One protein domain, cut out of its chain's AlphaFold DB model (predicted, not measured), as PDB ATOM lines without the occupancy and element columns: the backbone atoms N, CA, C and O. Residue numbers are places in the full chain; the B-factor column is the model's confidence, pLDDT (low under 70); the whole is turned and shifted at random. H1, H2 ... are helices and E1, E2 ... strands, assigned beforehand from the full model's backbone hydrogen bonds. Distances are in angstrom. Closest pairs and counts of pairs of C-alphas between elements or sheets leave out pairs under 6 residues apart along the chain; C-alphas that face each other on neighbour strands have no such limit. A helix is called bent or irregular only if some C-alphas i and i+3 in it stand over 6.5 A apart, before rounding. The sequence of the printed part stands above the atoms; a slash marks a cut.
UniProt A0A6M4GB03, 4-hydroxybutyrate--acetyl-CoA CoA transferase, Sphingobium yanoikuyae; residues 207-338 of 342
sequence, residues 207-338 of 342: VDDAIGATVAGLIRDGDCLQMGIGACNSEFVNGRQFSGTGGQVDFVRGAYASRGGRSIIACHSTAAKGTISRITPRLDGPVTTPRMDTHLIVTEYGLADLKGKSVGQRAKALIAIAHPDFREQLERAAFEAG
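This is residues 207 to 338 of the 342 residues of the protein "4-hydroxybutyrate--acetyl-CoA CoA transferase" of Sphingobium yanoikuyae (UniProt A0A6M4GB03). Picture a small sheet of three short strands with H1 over one face and H3 over the other, while H4 folds back beside H3 on the side away from the sheet. H2 only grazes the sheet, and two long stretches without named elements, residues 217 to 247 and 267 to 295, wind between the parts. The printed part has 132 residues, in chain order H1 H2 E1 E2 E3 H3 H4; the sheet, order E1 E2 E3, is mixed. The class is mixed, helices and strands, with 54 residues, under half, in named elements; the whole is compact, radius of gyration of the C-alphas 14.7 A, spans 43 by 31 by 30 A.

Start at E2, residues 296 to 299, parallel to E1, residues 264 to 266, with N 265 and O 296 2.9 A apart. With E3, residues 302 to 305, E2 forms an antiparallel hairpin; N 304 and O 297 are 2.8 A apart. H1, residues 207 to 216, and H3, residues 311 to 320, lie on opposite faces: three layers, helices on both faces of a sheet. H1 runs along E2 at a height over the sheet of 7.3 A, its closest C-alphas being Ile 211 and Thr 299, 5.7 A. H3 runs along E3 at 9.1 A, closest at C-alphas Ala 304 and Ala 317, 5.4 A. H4, residues 324 to 336, is not on the sheet; it touches H3 as a helical hairpin, opposite ways at a shallow tilt of 16 degrees, closest at C-alphas Ile 319 and Arg 327, 5.8 A. H2, residues 248 to 257, only grazes the sheet, closest to E1 at C-alphas Val 252 and Ile 264, 7.7 A. Every O i to N i+4 pair is within hydrogen-bond range in H1, H2 and H3, and 7 of 9 in H4.

Find C-alpha 207 at (-35.261, 90.077, -16.331), where H1 begins and runs 14.1 A; H2 and H3 each run 14.3 A. E1 spans 6.2 A, E2 and E3 10.3 A each. H4 runs 19.5 A to C-alpha 336 at (-26.836, 69.981, -37.925); it is irregular, with C-alphas 325 and 328 7.4 A apart.

Look to Gly 222 and Glu 336 for the C-alphas farthest apart, 44.9 A. The printed part has no cut; the links H1 to H2 and E1 to E2 are long. Mean pLDDT of the printed part is 94.5, and residue 230 is under 70.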
ATOM      1  N   VAL A 207     -35.550  90.297 -14.903       95.50
ATOM      2  CA  VAL A 207     -35.261  90.077 -16.331       95.50
ATOM      3  C   VAL A 207     -35.488  91.372 -17.117       95.50
ATOM      4  O   VAL A 207     -34.643  91.756 -17.926       95.50
ATOM      5  N   ASP A 208     -36.582  92.087 -16.832       95.12
ATOM      6  CA  ASP A 208     -36.864  93.391 -17.445       95.12
ATOM      7  C   ASP A 208     -35.800  94.428 -17.064       95.12
ATOM      8  O   ASP A 208     -35.409  95.240 -17.901       95.12
ATOM      9  N   ASP A 209     -35.285  94.368 -15.833       96.50
ATOM     10  CA  ASP A 209     -34.211  95.247 -15.354       96.50
ATOM     11  C   ASP A 209     -32.911  95.046 -16.120       96.50
ATOM     12  O   ASP A 209     -32.293  96.020 -16.550       96.50
ATOM     13  N   ALA A 210     -32.508  93.791 -16.323       97.69
ATOM     14  CA  ALA A 210     -31.292  93.456 -17.055       97.69
ATOM     15  C   ALA A 210     -31.370  93.905 -18.526       97.69
ATOM     16  O   ALA A 210     -30.432  94.514 -19.057       97.69
ATOM     17  N   ILE A 211     -32.514  93.660 -19.172       97.12
ATOM     18  CA  ILE A 211     -32.780  94.116 -20.541       97.12
ATOM     19  C   ILE A 211     -32.778  95.646 -20.589       97.12
ATOM     20  O   ILE A 211     -32.077  96.237 -21.411       97.12
ATOM     21  N   GLY A 212     -33.520  96.292 -19.687       96.38
ATOM     22  CA  GLY A 212     -33.643  97.744 -19.612       96.38
ATOM     23  C   GLY A 212     -32.300  98.437 -19.406       96.38
ATOM     24  O   GLY A 212     -32.011  99.404 -20.104       96.38
ATOM     25  N   ALA A 213     -31.444  97.911 -18.526       97.94
ATOM     26  CA  ALA A 213     -30.097  98.430 -18.307       97.94
ATOM     27  C   ALA A 213     -29.228  98.332 -19.574       97.94
ATOM     28  O   ALA A 213     -28.548  99.294 -19.935       97.94
ATOM     29  N   THR A 214     -29.297  97.203 -20.286       98.12
ATOM     30  CA  THR A 214     -28.562  97.007 -21.546       98.12
ATOM     31  C   THR A 214     -29.041  97.979 -22.625       98.12
ATOM     32  O   THR A 214     -28.223  98.627 -23.274       98.12
ATOM     33  N   VAL A 215     -30.359  98.119 -22.805       97.50
ATOM     34  CA  VAL A 215     -30.946  99.045 -23.787       97.50
ATOM     35  C   VAL A 215     -30.631 100.497 -23.433       97.50
ATOM     36  O   VAL A 215     -30.211 101.249 -24.307       97.50
ATOM     37  N   ALA A 216     -30.767 100.889 -22.164       97.50
ATOM     38  CA  ALA A 216     -30.467 102.243 -21.705       97.50
ATOM     39  C   ALA A 216     -28.998 102.620 -21.945       97.50
ATOM     40  O   ALA A 216     -28.727 103.729 -22.395       97.50
ATOM     41  N   GLY A 217     -28.058 101.685 -21.755       97.81
ATOM     42  CA  GLY A 217     -26.640 101.895 -22.075       97.81
ATOM     43  C   GLY A 217     -26.348 102.129 -23.565       97.81
ATOM     44  O   GLY A 217     -25.256 102.574 -23.918       97.81
ATOM     45  N   LEU A 218     -27.307 101.847 -24.454       96.94
ATOM     46  CA  LEU A 218     -27.207 102.107 -25.891       96.94
ATOM     47  C   LEU A 218     -27.846 103.433 -26.316       96.94
ATOM     48  O   LEU A 218     -27.652 103.820 -27.470       96.94
ATOM     49  N   ILE A 219     -28.592 104.100 -25.438       97.69
ATOM     50  CA  ILE A 219     -29.264 105.368 -25.727       97.69
ATOM     51  C   ILE A 219     -28.314 106.511 -25.374       97.69
ATOM     52  O   ILE A 219     -27.705 106.526 -24.307       97.69
ATOM     53  N   ARG A 220     -28.169 107.468 -26.288       97.75
ATOM     54  CA  ARG A 220     -27.337 108.662 -26.107       97.75
ATOM     55  C   ARG A 220     -28.207 109.887 -25.875       97.75
ATOM     56  O   ARG A 220     -29.346 109.950 -26.339       97.75
ATOM     57  N   ASP A 221     -27.619 110.900 -25.253       98.06
ATOM     58  CA  ASP A 221     -28.226 112.225 -25.174       98.06
ATOM     59  C   ASP A 221     -28.575 112.741 -26.580       98.06
ATOM     60  O   ASP A 221     -27.746 112.731 -27.493       98.06
ATOM     61  N   GLY A 222     -29.823 113.180 -26.749       96.94
ATOM     62  CA  GLY A 222     -30.345 113.681 -28.021       96.94
ATOM     63  C   GLY A 222     -30.841 112.613 -29.004       96.94
ATOM     64  O   GLY A 222     -31.275 112.978 -30.097       96.94
ATOM     65  N   ASP A 223     -30.815 111.321 -28.655       98.12
ATOM     66  CA  ASP A 223     -31.432 110.287 -29.493       98.12
ATOM     67  C   ASP A 223     -32.962 110.489 -29.595       98.12
ATOM     68  O   ASP A 223     -33.651 110.784 -28.619       98.12
ATOM     69  N   CYS A 224     -33.506 110.289 -30.800       98.12
ATOM     70  CA  CYS A 224     -34.948 110.293 -31.051       98.12
ATOM     71  C   CYS A 224     -35.520 108.895 -30.788       98.12
ATOM     72  O   CYS A 224     -35.140 107.930 -31.456       98.12
ATOM     73  N   LEU A 225     -36.417 108.785 -29.806       97.50
ATOM     74  CA  LEU A 225     -36.913 107.502 -29.322       97.50
ATOM     75  C   LEU A 225     -38.203 107.084 -30.033       97.50
ATOM     76  O   LEU A 225     -39.170 107.840 -30.095       97.50
ATOM     77  N   GLN A 226     -38.244 105.825 -30.458       96.88
ATOM     78  CA  GLN A 226     -39.481 105.080 -30.651       96.88
ATOM     79  C   GLN A 226     -39.402 103.819 -29.796       96.88
ATOM     80  O   GLN A 226     -38.384 103.129 -29.786       96.88
ATOM     81  N   MET A 227     -40.474 103.525 -29.066       92.12
ATOM     82  CA  MET A 227     -40.584 102.321 -28.251       92.12
ATOM     83  C   MET A 227     -41.964 101.689 -28.399       92.12
ATOM     84  O   MET A 227     -42.935 102.339 -28.783       92.12
ATOM     85  N   GLY A 228     -42.020 100.391 -28.144       85.56
ATOM     86  CA  GLY A 228     -43.198  99.550 -28.271       85.56
ATOM     87  C   GLY A 228     -42.830  98.117 -27.900       85.56
ATOM     88  O   GLY A 228     -41.708  97.849 -27.471       85.56
ATOM     89  N   ILE A 229     -43.768  97.193 -28.068       73.62
ATOM     90  CA  ILE A 229     -43.559  95.773 -27.771       73.62
ATOM     91  C   ILE A 229     -43.362  95.032 -29.093       73.62
ATOM     92  O   ILE A 229     -44.133  95.240 -30.028       73.62
ATOM     93  N   GLY A 230     -42.363  94.152 -29.173       69.56
ATOM     94  CA  GLY A 230     -42.114  93.395 -30.395       69.56
ATOM     95  C   GLY A 230     -40.976  92.381 -30.306       69.56
ATOM     96  O   GLY A 230     -40.102  92.471 -29.450       69.56
ATOM     97  N   ALA A 231     -40.997  91.406 -31.212       77.38
ATOM     98  CA  ALA A 231     -39.961  90.408 -31.457       77.38
ATOM     99  C   ALA A 231     -39.752  90.232 -32.978       77.38
ATOM    100  O   ALA A 231     -40.492  90.779 -33.793       77.38
ATOM    101  N   CYS A 232     -38.747  89.463 -33.409       76.75
ATOM    102  CA  CYS A 232     -38.551  89.210 -34.849       76.75
ATOM    103  C   CYS A 232     -39.722  88.439 -35.490       76.75
ATOM    104  O   CYS A 232     -39.997  88.630 -36.674       76.75
ATOM    105  N   ASN A 233     -40.414  87.606 -34.709       84.38
ATOM    106  CA  ASN A 233     -41.748  87.093 -35.009       84.38
ATOM    107  C   ASN A 233     -42.697  87.615 -33.926       84.38
ATOM    108  O   ASN A 233     -42.615  87.181 -32.775       84.38
ATOM    109  N   SER A 234     -43.553  88.560 -34.301       83.12
ATOM    110  CA  SER A 234     -44.536  89.175 -33.404       83.12
ATOM    111  C   SER A 234     -45.964  88.754 -33.729       83.12
ATOM    112  O   SER A 234     -46.870  89.108 -32.980       83.12
ATOM    113  N   GLU A 235     -46.190  88.043 -34.836       85.19
ATOM    114  CA  GLU A 235     -47.523  87.912 -35.427       85.19
ATOM    115  C   GLU A 235     -48.067  86.490 -35.482       85.19
ATOM    116  O   GLU A 235     -49.282  86.337 -35.556       85.19
ATOM    117  N   PHE A 236     -47.217  85.465 -35.384       87.00
ATOM    118  CA  PHE A 236     -47.635  84.086 -35.621       87.00
ATOM    119  C   PHE A 236     -47.038  83.119 -34.599       87.00
ATOM    120  O   PHE A 236     -45.832  83.115 -34.362       87.00
ATOM    121  N   VAL A 237     -47.870  82.281 -33.978       86.75
ATOM    122  CA  VAL A 237     -47.432  81.311 -32.959       86.75
ATOM    123  C   VAL A 237     -48.276  80.048 -33.078       86.75
ATOM    124  O   VAL A 237     -49.493  80.147 -33.124       86.75
ATOM    125  N   ASN A 238     -47.669  78.857 -33.063       84.31
ATOM    126  CA  ASN A 238     -48.379  77.567 -33.075       84.31
ATOM    127  C   ASN A 238     -49.413  77.441 -34.213       84.31
ATOM    128  O   ASN A 238     -50.574  77.096 -33.966       84.31
ATOM    129  N   GLY A 239     -49.005  77.769 -35.442       83.88
ATOM    130  CA  GLY A 239     -49.842  77.601 -36.635       83.88
ATOM    131  C   GLY A 239     -50.991  78.603 -36.786       83.88
ATOM    132  O   GLY A 239     -51.810  78.421 -37.681       83.88
ATOM    133  N   ARG A 240     -51.082  79.638 -35.940       86.12
ATOM    134  CA  ARG A 240     -52.183  80.613 -35.973       86.12
ATOM    135  C   ARG A 240     -51.707  82.057 -35.866       86.12
ATOM    136  O   ARG A 240     -50.668  82.342 -35.258       86.12
ATOM    137  N   GLN A 241     -52.536  82.956 -36.388       89.44
ATOM    138  CA  GLN A 241     -52.380  84.391 -36.197       89.44
ATOM    139  C   GLN A 241     -52.496  84.733 -34.706       89.44
ATOM    140  O   GLN A 241     -53.387  84.266 -33.997       89.44
ATOM    141  N   PHE A 242     -51.563  85.541 -34.217       88.88
ATOM    142  CA  PHE A 242     -51.510  85.987 -32.828       88.88
ATOM    143  C   PHE A 242     -51.614  87.510 -32.700       88.88
ATOM    144  O   PHE A 242     -52.158  87.994 -31.702       88.88
ATOM    145  N   SER A 243     -51.084  88.244 -33.687       90.50
ATOM    146  CA  SER A 243     -51.017  89.713 -33.706       90.50
ATOM    147  C   SER A 243     -51.179  90.281 -35.127       90.50
ATOM    148  O   SER A 243     -52.013  89.801 -35.888       90.50
ATOM    149  N   GLY A 244     -50.404  91.291 -35.514       86.56
ATOM    150  CA  GLY A 244     -50.136  91.696 -36.894       86.56
ATOM    151  C   GLY A 244     -48.724  92.273 -37.013       86.56
ATOM    152  O   GLY A 244     -48.047  92.475 -36.003       86.56
ATOM    153  N   THR A 245     -48.270  92.556 -38.236       78.75
ATOM    154  CA  THR A 245     -46.927  93.119 -38.485       78.75
ATOM    155  C   THR A 245     -46.715  94.470 -37.790       78.75
ATOM    156  O   THR A 245     -45.608  94.783 -37.342       78.75
ATOM    157  N   GLY A 246     -47.782  95.271 -37.687       88.50
ATOM    158  CA  GLY A 246     -47.737  96.615 -37.122       88.50
ATOM    159  C   GLY A 246     -46.787  97.538 -37.892       88.50
ATOM    160  O   GLY A 246     -46.576  97.387 -39.096       88.50
ATOM    161  N   GLY A 247     -46.218  98.516 -37.184       92.25
ATOM    162  CA  GLY A 247     -45.214  99.448 -37.719       92.25
ATOM    163  C   GLY A 247     -43.767  99.059 -37.399       92.25
ATOM    164  O   GLY A 247     -42.856  99.833 -37.670       92.25
ATOM    165  N   GLN A 248     -43.525  97.888 -36.795       92.81
ATOM    166  CA  GLN A 248     -42.200  97.526 -36.275       92.81
ATOM    167  C   GLN A 248     -41.117  97.585 -37.363       92.81
ATOM    168  O   GLN A 248     -40.058  98.166 -37.152       92.81
ATOM    169  N   VAL A 249     -41.387  97.018 -38.542       93.56
ATOM    170  CA  VAL A 249     -40.417  96.980 -39.653       93.56
ATOM    171  C   VAL A 249     -40.092  98.375 -40.183       93.56
ATOM    172  O   VAL A 249     -38.944  98.628 -40.558       93.56
ATOM    173  N   ASP A 250     -41.068  99.285 -40.175       95.69
ATOM    174  CA  ASP A 250     -40.880 100.666 -40.622       95.69
ATOM    175  C   ASP A 250     -39.841 101.363 -39.737       95.69
ATOM    176  O   ASP A 250     -38.883 101.953 -40.242       95.69
ATOM    177  N   PHE A 251     -39.950 101.195 -38.415       96.75
ATOM    178  CA  PHE A 251     -38.978 101.736 -37.465       96.75
ATOM    179  C   PHE A 251     -37.644 100.992 -37.471       96.75
ATOM    180  O   PHE A 251     -36.606 101.640 -37.355       96.75
ATOM    181  N   VAL A 252     -37.623  99.671 -37.687       96.81
ATOM    182  CA  VAL A 252     -36.363  98.921 -37.847       96.81
ATOM    183  C   VAL A 252     -35.538  99.500 -38.999       96.81
ATOM    184  O   VAL A 252     -34.343  99.772 -38.849       96.81
ATOM    185  N   ARG A 253     -36.180  99.724 -40.152       97.62
ATOM    186  CA  ARG A 253     -35.531 100.284 -41.342       97.62
ATOM    187  C   ARG A 253     -35.190 101.759 -41.160       97.62
ATOM    188  O   ARG A 253     -34.059 102.150 -41.444       97.62
ATOM    189  N   GLY A 254     -36.124 102.559 -40.645       98.00
ATOM    190  CA  GLY A 254     -35.930 103.991 -40.413       98.00
ATOM    191  C   GLY A 254     -34.802 104.284 -39.423       98.00
ATOM    192  O   GLY A 254     -33.942 105.124 -39.693       98.00
ATOM    193  N   ALA A 255     -34.735 103.544 -38.315       98.00
ATOM    194  CA  ALA A 255     -33.684 103.712 -37.320       98.00
ATOM    195  C   ALA A 255     -32.300 103.344 -37.872       98.00
ATOM    196  O   ALA A 255     -31.336 104.045 -37.582       98.00
ATOM    197  N   TYR A 256     -32.186 102.291 -38.689       97.69
ATOM    198  CA  TYR A 256     -30.911 101.934 -39.325       97.69
ATOM    199  C   TYR A 256     -30.489 102.925 -40.422       97.69
ATOM    200  O   TYR A 256     -29.297 103.151 -40.617       97.69
ATOM    201  N   ALA A 257     -31.449 103.528 -41.129       98.06
ATOM    202  CA  ALA A 257     -31.180 104.559 -42.133       98.06
ATOM    203  C   ALA A 257     -30.776 105.910 -41.515       98.06
ATOM    204  O   ALA A 257     -30.093 106.708 -42.159       98.06
ATOM    205  N   SER A 258     -31.185 106.179 -40.272       98.25
ATOM    206  CA  SER A 258     -30.821 107.395 -39.549       98.25
ATOM    207  C   SER A 258     -29.320 107.449 -39.241       98.25
ATOM    208  O   SER A 258     -28.690 106.446 -38.899       98.25
ATOM    209  N   ARG A 259     -28.727 108.647 -39.312       97.50
ATOM    210  CA  ARG A 259     -27.300 108.855 -39.031       97.50
ATOM    211  C   ARG A 259     -26.985 108.474 -37.583       97.50
ATOM    212  O   ARG A 259     -27.319 109.193 -36.648       97.50
ATOM    213  N   GLY A 260     -26.281 107.358 -37.414       96.12
ATOM    214  CA  GLY A 260     -25.937 106.823 -36.099       96.12
ATOM    215  C   GLY A 260     -27.130 106.243 -35.336       96.12
ATOM    216  O   GLY A 260     -27.001 106.034 -34.129       96.12
ATOM    217  N   GLY A 261     -28.267 106.016 -35.999       97.94
ATOM    218  CA  GLY A 261     -29.445 105.411 -35.394       97.94
ATOM    219  C   GLY A 261     -29.272 103.912 -35.149       97.94
ATOM    220  O   GLY A 261     -28.420 103.239 -35.739       97.94
ATOM    221  N   ARG A 262     -30.065 103.381 -34.215       97.69
ATOM    222  CA  ARG A 262     -30.014 101.979 -33.787       97.69
ATOM    223  C   ARG A 262     -31.429 101.434 -33.717       97.69
ATOM    224  O   ARG A 262     -32.304 102.058 -33.133       97.69
ATOM    225  N   SER A 263     -31.630 100.256 -34.297       97.81
ATOM    226  CA  SER A 263     -32.862  99.489 -34.131       97.81
ATOM    227  C   SER A 263     -32.571  98.382 -33.135       97.81
ATOM    228  O   SER A 263     -31.674  97.573 -33.380       97.81
ATOM    229  N   ILE A 264     -33.340  98.325 -32.054       97.69
ATOM    230  CA  ILE A 264     -33.179  97.333 -30.992       97.69
ATOM    231  C   ILE A 264     -34.471  96.528 -30.890       97.69
ATOM    232  O   ILE A 264     -35.539  97.095 -30.684       97.69
ATOM    233  N   ILE A 265     -34.370  95.209 -31.032       97.00
ATOM    234  CA  ILE A 265     -35.449  94.277 -30.698       97.00
ATOM    235  C   ILE A 265     -35.053  93.594 -29.393       97.00
ATOM    236  O   ILE A 265     -34.030  92.915 -29.332       97.00
ATOM    237  N   ALA A 266     -35.853  93.789 -28.351       95.69
ATOM    238  CA  ALA A 266     -35.596  93.230 -27.034       95.69
ATOM    239  C   ALA A 266     -36.658  92.187 -26.677       95.69
ATOM    240  O   ALA A 266     -37.853  92.416 -26.861       95.69
ATOM    241  N   CYS A 267     -36.232  91.045 -26.151       94.88
ATOM    242  CA  CYS A 267     -37.133  90.017 -25.651       94.88
ATOM    243  C   CYS A 267     -36.497  89.258 -24.485       94.88
ATOM    244  O   CYS A 267     -35.280  89.201 -24.354       94.88
ATOM    245  N   HIS A 268     -37.326  88.647 -23.643       95.81
ATOM    246  CA  HIS A 268     -36.838  87.647 -22.689       95.81
ATOM    247  C   HIS A 268     -36.220  86.481 -23.470       95.81
ATOM    248  O   HIS A 268     -36.701  86.142 -24.550       95.81
ATOM    249  N   SER A 269     -35.191  85.824 -22.942       97.25
ATOM    250  CA  SER A 269     -34.596  84.668 -23.621       97.25
ATOM    251  C   SER A 269     -35.494  83.422 -23.576       97.25
ATOM    252  O   SER A 269     -35.348  82.528 -24.413       97.25
ATOM    253  N   THR A 270     -36.464  83.379 -22.653       97.00
ATOM    254  CA  THR A 270     -37.395  82.255 -22.462       97.00
ATOM    255  C   THR A 270     -38.873  82.675 -22.415       97.00
ATOM    256  O   THR A 270     -39.247  83.851 -22.389       97.00
ATOM    257  N   ALA A 271     -39.756  81.682 -22.469       93.31
ATOM    258  CA  ALA A 271     -41.200  81.764 -22.304       93.31
ATOM    259  C   ALA A 271     -41.692  80.574 -21.458       93.31
ATOM    260  O   ALA A 271     -40.906  79.711 -21.067       93.31
ATOM    261  N   ALA A 272     -42.996  80.532 -21.159       93.50
ATOM    262  CA  ALA A 272     -43.633  79.431 -20.421       93.50
ATOM    263  C   ALA A 272     -42.893  79.058 -19.118       93.50
ATOM    264  O   ALA A 272     -42.603  77.891 -18.860       93.50
ATOM    265  N   LYS A 273     -42.578  80.072 -18.297       92.62
ATOM    266  CA  LYS A 273     -41.838  79.923 -17.030       92.62
ATOM    267  C   LYS A 273     -40.460  79.259 -17.207       92.62
ATOM    268  O   LYS A 273     -40.095  78.384 -16.433       92.62
ATOM    269  N   GLY A 274     -39.720  79.652 -18.244       93.75
ATOM    270  CA  GLY A 274     -38.368  79.151 -18.511       93.75
ATOM    271  C   GLY A 274     -38.303  77.866 -19.336       93.75
ATOM    272  O   GLY A 274     -37.225  77.485 -19.765       93.75
ATOM    273  N   THR A 275     -39.434  77.209 -19.609       96.12
ATOM    274  CA  THR A 275     -39.434  75.886 -20.263       96.12
ATOM    275  C   THR A 275     -39.293  75.938 -21.786       96.12
ATOM    276  O   THR A 275     -39.014  74.916 -22.406       96.12
ATOM    277  N   ILE A 276     -39.474  77.109 -22.405       95.56
ATOM    278  CA  ILE A 276     -39.383  77.287 -23.859       95.56
ATOM    279  C   ILE A 276     -38.399  78.413 -24.167       95.56
ATOM    280  O   ILE A 276     -38.561  79.523 -23.663       95.56
ATOM    281  N   SER A 277     -37.417  78.165 -25.034       96.75
ATOM    282  CA  SER A 277     -36.532  79.218 -25.548       96.75
ATOM    283  C   SER A 277     -37.265  80.134 -26.532       96.75
ATOM    284  O   SER A 277     -37.983  79.664 -27.414       96.75
ATOM    285  N   ARG A 278     -37.040  81.448 -26.431       95.38
ATOM    286  CA  ARG A 278     -37.451  82.426 -27.457       95.38
ATOM    287  C   ARG A 278     -36.399  82.624 -28.546       95.38
ATOM    288  O   ARG A 278     -36.712  83.192 -29.591       95.38
ATOM    289  N   ILE A 279     -35.175  82.138 -28.334       96.62
ATOM    290  CA  ILE A 279     -34.170  82.000 -29.390       96.62
ATOM    291  C   ILE A 279     -34.290  80.591 -29.959       96.62
ATOM    292  O   ILE A 279     -34.068  79.609 -29.254       96.62
ATOM    293  N   THR A 280     -34.664  80.495 -31.229       95.06
ATOM    294  CA  THR A 280     -34.962  79.223 -31.899       95.06
ATOM    295  C   THR A 280     -34.067  79.029 -33.122       95.06
ATOM    296  O   THR A 280     -33.769  80.024 -33.788       95.06
ATOM    297  N   PRO A 281     -33.724  77.786 -33.508       94.25
ATOM    298  CA  PRO A 281     -32.945  77.530 -34.725       94.25
ATOM    299  C   PRO A 281     -33.611  78.071 -35.996       94.25
ATOM    300  O   PRO A 281     -32.941  78.551 -36.909       94.25
ATOM    301  N   ARG A 282     -34.948  78.011 -36.053       92.25
ATOM    302  CA  ARG A 282     -35.757  78.499 -37.169       92.25
ATOM    303  C   ARG A 282     -37.131  78.933 -36.667       92.25
ATOM    304  O   ARG A 282     -37.716  78.241 -35.841       92.25
ATOM    305  N   LEU A 283     -37.631  80.052 -37.186       90.44
ATOM    306  CA  LEU A 283     -39.008  80.484 -36.956       90.44
ATOM    307  C   LEU A 283     -39.983  79.587 -37.728       90.44
ATOM    308  O   LEU A 283     -39.653  79.091 -38.808       90.44
ATOM    309  N   ASP A 284     -41.174  79.408 -37.168       83.81
ATOM    310  CA  ASP A 284     -42.296  78.740 -37.822       83.81
ATOM    311  C   ASP A 284     -43.331  79.782 -38.271       83.81
ATOM    312  O   ASP A 284     -43.694  80.668 -37.495       83.81
ATOM    313  N   GLY A 285     -43.785  79.685 -39.523       86.00
ATOM    314  CA  GLY A 285     -44.714  80.638 -40.137       86.00
ATOM    315  C   GLY A 285     -44.089  81.955 -40.641       86.00
ATOM    316  O   GLY A 285     -42.883  82.025 -40.903       86.00
ATOM    317  N   PRO A 286     -44.921  82.997 -40.847       86.00
ATOM    318  CA  PRO A 286     -44.485  84.317 -41.297       86.00
ATOM    319  C   PRO A 286     -43.462  84.966 -40.358       86.00
ATOM    320  O   PRO A 286     -43.500  84.800 -39.140       86.00
ATOM    321  N   VAL A 287     -42.549  85.748 -40.935       90.31
ATOM    322  CA  VAL A 287     -41.538  86.503 -40.187       90.31
ATOM    323  C   VAL A 287     -41.894  87.981 -40.217       90.31
ATOM    324  O   VAL A 287     -41.924  88.577 -41.292       90.31
ATOM    325  N   THR A 288     -42.069  88.585 -39.040       91.00
ATOM    326  CA  THR A 288     -42.391  90.011 -38.923       91.00
ATOM    327  C   THR A 288     -41.211  90.888 -39.323       91.00
ATOM    328  O   THR A 288     -41.364  91.760 -40.166       91.00
ATOM    329  N   THR A 289     -40.017  90.676 -38.756       94.31
ATOM    330  CA  THR A 289     -38.796  91.410 -39.147       94.31
ATOM    331  C   THR A 289     -37.850  90.503 -39.924       94.31
ATOM    332  O   THR A 289     -37.218  89.628 -39.322       94.31
ATOM    333  N   PRO A 290     -37.704  90.701 -41.247       94.69
ATOM    334  CA  PRO A 290     -36.805  89.898 -42.060       94.69
ATOM    335  C   PRO A 290     -35.368  89.945 -41.542       94.69
ATOM    336  O   PRO A 290     -34.864  90.993 -41.139       94.69
ATOM    337  N   ARG A 291     -34.653  88.819 -41.654       94.31
ATOM    338  CA  ARG A 291     -33.261  88.690 -41.183       94.31
ATOM    339  C   ARG A 291     -32.311  89.758 -41.742       94.31
ATOM    340  O   ARG A 291     -31.303  90.063 -41.112       94.31
ATOM    341  N   MET A 292     -32.593  90.305 -42.926       95.56
ATOM    342  CA  MET A 292     -31.761  91.344 -43.547       95.56
ATOM    343  C   MET A 292     -31.911  92.700 -42.841       95.56
ATOM    344  O   MET A 292     -30.956  93.478 -42.771       95.56
ATOM    345  N   ASP A 293     -33.085  92.952 -42.263       97.31
ATOM    346  CA  ASP A 293     -33.425  94.205 -41.600       97.31
ATOM    347  C   ASP A 293     -32.923  94.236 -40.151       97.31
ATOM    348  O   ASP A 293     -32.442  95.280 -39.711       97.31
ATOM    349  N   THR A 294     -32.930  93.094 -39.449       97.06
ATOM    350  CA  THR A 294     -32.528  92.985 -38.036       97.06
ATOM    351  C   THR A 294     -31.157  93.611 -37.754       97.06
ATOM    352  O   THR A 294     -30.167  93.297 -38.422       97.06
ATOM    353  N   HIS A 295     -31.111  94.481 -36.740       97.81
ATOM    354  CA  HIS A 295     -29.902  95.172 -36.295       97.81
ATOM    355  C   HIS A 295     -29.408  94.619 -34.954       97.81
ATOM    356  O   HIS A 295     -28.579  93.713 -34.959       97.81
ATOM    357  N   LEU A 296     -29.929  95.118 -33.832       98.19
ATOM    358  CA  LEU A 296     -29.546  94.682 -32.492       98.19
ATOM    359  C   LEU A 296     -30.645  93.805 -31.877       98.19
ATOM    360  O   LEU A 296     -31.817  94.180 -31.922       98.19
ATOM    361  N   ILE A 297     -30.262  92.673 -31.283       98.19
ATOM    362  CA  ILE A 297     -31.127  91.853 -30.421       98.19
ATOM    363  C   ILE A 297     -30.621  91.929 -28.983       98.19
ATOM    364  O   ILE A 297     -29.424  91.759 -28.758       98.19
ATOM    365  N   VAL A 298     -31.517  92.149 -28.023       98.31
ATOM    366  CA  VAL A 298     -31.192  92.168 -26.589       98.31
ATOM    367  C   VAL A 298     -32.033  91.145 -25.836       98.31
ATOM    368  O   VAL A 298     -33.251  91.093 -26.011       98.31
ATOM    369  N   THR A 299     -31.381  90.381 -24.966       98.25
ATOM    370  CA  THR A 299     -32.017  89.587 -23.906       98.25
ATOM    371  C   THR A 299     -31.405  89.958 -22.559       98.25
ATOM    372  O   THR A 299     -30.479  90.766 -22.477       98.25
ATOM    373  N   GLU A 300     -31.880  89.342 -21.482       98.06
ATOM    374  CA  GLU A 300     -31.281  89.466 -20.153       98.06
ATOM    375  C   GLU A 300     -29.833  88.952 -20.075       98.06
ATOM    376  O   GLU A 300     -29.136  89.244 -19.109       98.06
ATOM    377  N   TYR A 301     -29.360  88.226 -21.094       98.44
ATOM    378  CA  TYR A 301     -27.990  87.716 -21.188       98.44
ATOM    379  C   TYR A 301     -27.061  88.591 -22.041       98.44
ATOM    380  O   TYR A 301     -25.877  88.274 -22.168       98.44
ATOM    381  N   GLY A 302     -27.567  89.687 -22.617       97.81
ATOM    382  CA  GLY A 302     -26.755  90.692 -23.300       97.81
ATOM    383  C   GLY A 302     -27.258  91.068 -24.691       97.81
ATOM    384  O   GLY A 302     -28.444  90.977 -25.005       97.81
ATOM    385  N   LEU A 303     -26.325  91.529 -25.525       98.12
ATOM    386  CA  LEU A 303     -26.577  92.148 -26.826       98.12
ATOM    387  C   LEU A 303     -25.937  91.344 -27.965       98.12
ATOM    388  O   LEU A 303     -24.744  91.044 -27.932       98.12
ATOM    389  N   ALA A 304     -26.698  91.108 -29.031       98.50
ATOM    390  CA  ALA A 304     -26.201  90.599 -30.302       98.50
ATOM    391  C   ALA A 304     -26.434  91.618 -31.429       98.50
ATOM    392  O   ALA A 304     -27.563  91.830 -31.867       98.50
ATOM    393  N   ASP A 305     -25.354  92.204 -31.949       98.12
ATOM    394  CA  ASP A 305     -25.381  92.947 -33.216       98.12
ATOM    395  C   ASP A 305     -25.318  91.978 -34.397       98.12
ATOM    396  O   ASP A 305     -24.435  91.124 -34.437       98.12
ATOM    397  N   LEU A 306     -26.245  92.064 -35.348       98.31
ATOM    398  CA  LEU A 306     -26.324  91.156 -36.491       98.31
ATOM    399  C   LEU A 306     -25.910  91.802 -37.822       98.31
ATOM    400  O   LEU A 306     -25.771  91.087 -38.824       98.31
ATOM    401  N   LYS A 307     -25.708  93.123 -37.885       97.44
ATOM    402  CA  LYS A 307     -25.313  93.787 -39.139       97.44
ATOM    403  C   LYS A 307     -23.874  93.406 -39.503       97.44
ATOM    404  O   LYS A 307     -23.024  93.205 -38.646       97.44
ATOM    405  N   GLY A 308     -23.626  93.194 -40.798       96.75
ATOM    406  CA  GLY A 308     -22.319  92.763 -41.318       96.75
ATOM    407  C   GLY A 308     -21.903  91.315 -41.004       96.75
ATOM    408  O   GLY A 308     -20.897  90.858 -41.537       96.75
ATOM    409  N   LYS A 309     -22.662  90.567 -40.191       97.94
ATOM    410  CA  LYS A 309     -22.336  89.179 -39.825       97.94
ATOM    411  C   LYS A 309     -22.889  88.155 -40.817       97.94
ATOM    412  O   LYS A 309     -24.048  88.255 -41.234       97.94
ATOM    413  N   SER A 310     -22.093  87.125 -41.113       96.81
ATOM    414  CA  SER A 310     -22.522  85.918 -41.834       96.81
ATOM    415  C   SER A 310     -23.548  85.111 -41.028       96.81
ATOM    416  O   SER A 310     -23.711  85.321 -39.825       96.81
ATOM    417  N   VAL A 311     -24.237  84.153 -41.657       96.50
ATOM    418  CA  VAL A 311     -25.257  83.336 -40.967       96.50
ATOM    419  C   VAL A 311     -24.663  82.569 -39.777       96.50
ATOM    420  O   VAL A 311     -25.240  82.604 -38.693       96.50
ATOM    421  N   GLY A 312     -23.477  81.968 -39.928       97.00
ATOM    422  CA  GLY A 312     -22.788  81.290 -38.823       97.00
ATOM    423  C   GLY A 312     -22.374  82.244 -37.697       97.00
ATOM    424  O   GLY A 312     -22.573  81.947 -36.522       97.00
ATOM    425  N   GLN A 313     -21.872  83.440 -38.028       97.81
ATOM    426  CA  GLN A 313     -21.546  84.464 -37.023       97.81
ATOM    427  C   GLN A 313     -22.792  84.961 -36.274       97.81
ATOM    428  O   GLN A 313     -22.730  85.207 -35.070       97.81
ATOM    429  N   ARG A 314     -23.930  85.089 -36.968       98.31
ATOM    430  CA  ARG A 314     -25.220  85.445 -36.362       98.31
ATOM    431  C   ARG A 314     -25.720  84.357 -35.422       98.31
ATOM    432  O   ARG A 314     -26.141  84.689 -34.320       98.31
ATOM    433  N   ALA A 315     -25.630  83.088 -35.820       98.12
ATOM    434  CA  ALA A 315     -26.004  81.966 -34.962       98.12
ATOM    435  C   ALA A 315     -25.195  81.973 -33.655       98.12
ATOM    436  O   ALA A 315     -25.792  81.971 -32.583       98.12
ATOM    437  N   LYS A 316     -23.862  82.121 -33.724       98.12
ATOM    438  CA  LYS A 316     -23.012  82.252 -32.523       98.12
ATOM    439  C   LYS A 316     -23.426  83.431 -31.639       98.12
ATOM    440  O   LYS A 316     -23.541  83.278 -30.428       98.12
ATOM    441  N   ALA A 317     -23.674  84.598 -32.239       98.38
ATOM    442  CA  ALA A 317     -24.066  85.795 -31.497       98.38
ATOM    443  C   ALA A 317     -25.425  85.638 -30.791       98.38
ATOM    444  O   ALA A 317     -25.566  86.067 -29.652       98.38
ATOM    445  N   LEU A 318     -26.407  85.007 -31.443       98.50
ATOM    446  CA  LEU A 318     -27.728  84.757 -30.860       98.50
ATOM    447  C   LEU A 318     -27.679  83.699 -29.751       98.50
ATOM    448  O   LEU A 318     -28.299  83.886 -28.711       98.50
ATOM    449  N   ILE A 319     -26.912  82.620 -29.930       98.56
ATOM    450  CA  ILE A 319     -26.731  81.582 -28.902       98.56
ATOM    451  C   ILE A 319     -26.082  82.164 -27.643       98.56
ATOM    452  O   ILE A 319     -26.504  81.851 -26.531       98.56
ATOM    453  N   ALA A 320     -25.105  83.063 -27.800       98.50
ATOM    454  CA  ALA A 320     -24.432  83.708 -26.674       98.50
ATOM    455  C   ALA A 320     -25.387  84.513 -25.770       98.50
ATOM    456  O   ALA A 320     -25.127  84.635 -24.575       98.50
ATOM    457  N   ILE A 321     -26.499  85.013 -26.322       98.56
ATOM    458  CA  ILE A 321     -27.542  85.739 -25.583       98.56
ATOM    459  C   ILE A 321     -28.788  84.874 -25.303       98.56
ATOM    460  O   ILE A 321     -29.816  85.384 -24.862       98.56
ATOM    461  N   ALA A 322     -28.732  83.561 -25.539       98.62
ATOM    462  CA  ALA A 322     -29.782  82.631 -25.129       98.62
ATOM    463  C   ALA A 322     -29.633  82.245 -23.650       98.62
ATOM    464  O   ALA A 322     -28.538  82.336 -23.076       98.62
ATOM    465  N   HIS A 323     -30.721  81.751 -23.052       98.50
ATOM    466  CA  HIS A 323     -30.676  81.139 -21.726       98.50
ATOM    467  C   HIS A 323     -29.677  79.968 -21.710       98.50
ATOM    468  O   HIS A 323     -29.708  79.168 -22.651       98.50
ATOM    469  N   PRO A 324     -28.824  79.835 -20.675       98.44
ATOM    470  CA  PRO A 324     -27.815  78.781 -20.576       98.44
ATOM    471  C   PRO A 324     -28.354  77.378 -20.870       98.44
ATOM    472  O   PRO A 324     -27.769  76.674 -21.688       98.44
ATOM    473  N   ASP A 325     -29.515  77.036 -20.307       98.50
ATOM    474  CA  ASP A 325     -30.172  75.727 -20.461       98.50
ATOM    475  C   ASP A 325     -30.455  75.316 -21.917       98.50
ATOM    476  O   ASP A 325     -30.588  74.130 -22.201       98.50
ATOM    477  N   PHE A 326     -30.539  76.268 -22.855       98.56
ATOM    478  CA  PHE A 326     -30.836  75.980 -24.263       98.56
ATOM    479  C   PHE A 326     -29.622  76.120 -25.192       98.56
ATOM    480  O   PHE A 326     -29.737  75.816 -26.380       98.56
ATOM    481  N   ARG A 327     -28.456  76.571 -24.704       98.44
ATOM    482  CA  ARG A 327     -27.303  76.872 -25.577       98.44
ATOM    483  C   ARG A 327     -26.771  75.634 -26.287       98.44
ATOM    484  O   ARG A 327     -26.636  75.673 -27.504       98.44
ATOM    485  N   GLU A 328     -26.566  74.536 -25.564       98.00
ATOM    486  CA  GLU A 328     -26.075  73.273 -26.138       98.00
ATOM    487  C   GLU A 328     -27.005  72.763 -27.252       98.00
ATOM    488  O   GLU A 328     -26.564  72.429 -28.352       98.00
ATOM    489  N   GLN A 329     -28.320  72.776 -27.003       97.75
ATOM    490  CA  GLN A 329     -29.314  72.373 -27.996       97.75
ATOM    491  C   GLN A 329     -29.264  73.264 -29.247       97.75
ATOM    492  O   GLN A 329     -29.364  72.764 -30.371       97.75
ATOM    493  N   LEU A 330     -29.121  74.581 -29.074       98.12
ATOM    494  CA  LEU A 330     -29.034  75.526 -30.186       98.12
ATOM    495  C   LEU A 330     -27.731  75.370 -30.978       98.12
ATOM    496  O   LEU A 330     -27.754  75.483 -32.203       98.12
ATOM    497  N   GLU A 331     -26.613  75.087 -30.308       97.69
ATOM    498  CA  GLU A 331     -25.330  74.801 -30.954       97.69
ATOM    499  C   GLU A 331     -25.406  73.527 -31.788       97.69
ATOM    500  O   GLU A 331     -25.007  73.538 -32.953       97.69
ATOM    501  N   ARG A 332     -26.001  72.463 -31.236       97.25
ATOM    502  CA  ARG A 332     -26.225  71.214 -31.969       97.25
ATOM    503  C   ARG A 332     -27.095  71.438 -33.200       97.25
ATOM    504  O   ARG A 332     -26.730  71.009 -34.289       97.25
ATOM    505  N   ALA A 333     -28.195  72.176 -33.059       97.06
ATOM    506  CA  ALA A 333     -29.066  72.510 -34.183       97.06
ATOM    507  C   ALA A 333     -28.353  73.369 -35.245       97.06
ATOM    508  O   ALA A 333     -28.577  73.190 -36.441       97.06
ATOM    509  N   ALA A 334     -27.481  74.295 -34.833       96.62
ATOM    510  CA  ALA A 334     -26.680  75.098 -35.756       96.62
ATOM    511  C   ALA A 334     -25.638  74.251 -36.506       96.62
ATOM    512  O   ALA A 334     -25.422  74.471 -37.698       96.62
ATOM    513  N   PHE A 335     -25.026  73.273 -35.833       96.38
ATOM    514  CA  PHE A 335     -24.122  72.303 -36.446       96.38
ATOM    515  C   PHE A 335     -24.852  71.404 -37.452       96.38
ATOM    516  O   PHE A 335     -24.447  71.326 -38.610       96.38
ATOM    517  N   GLU A 336     -25.981  70.808 -37.056       95.94
ATOM    518  CA  GLU A 336     -26.836  69.981 -37.925       95.94
ATOM    519  C   GLU A 336     -27.333  70.759 -39.161       95.94
ATOM    520  O   GLU A 336     -27.459  70.199 -40.247       95.94
ATOM    521  N   ALA A 337     -27.563  72.069 -39.022       93.81
ATOM    522  CA  ALA A 337     -27.941  72.962 -40.117       93.81
ATOM    523  C   ALA A 337     -26.756  73.444 -40.985       93.81
ATOM    524  O   ALA A 337     -26.959  74.254 -41.893       93.81
ATOM    525  N   GLY A 338     -25.525  72.997 -40.709       94.50
ATOM    526  CA  GLY A 338     -24.322  73.370 -41.458       94.50
ATOM    527  C   GLY A 338     -23.880  74.825 -41.263       94.50
ATOM    528  O   GLY A 338     -23.231  75.397 -42.138       94.50
TER     529      GLY A 338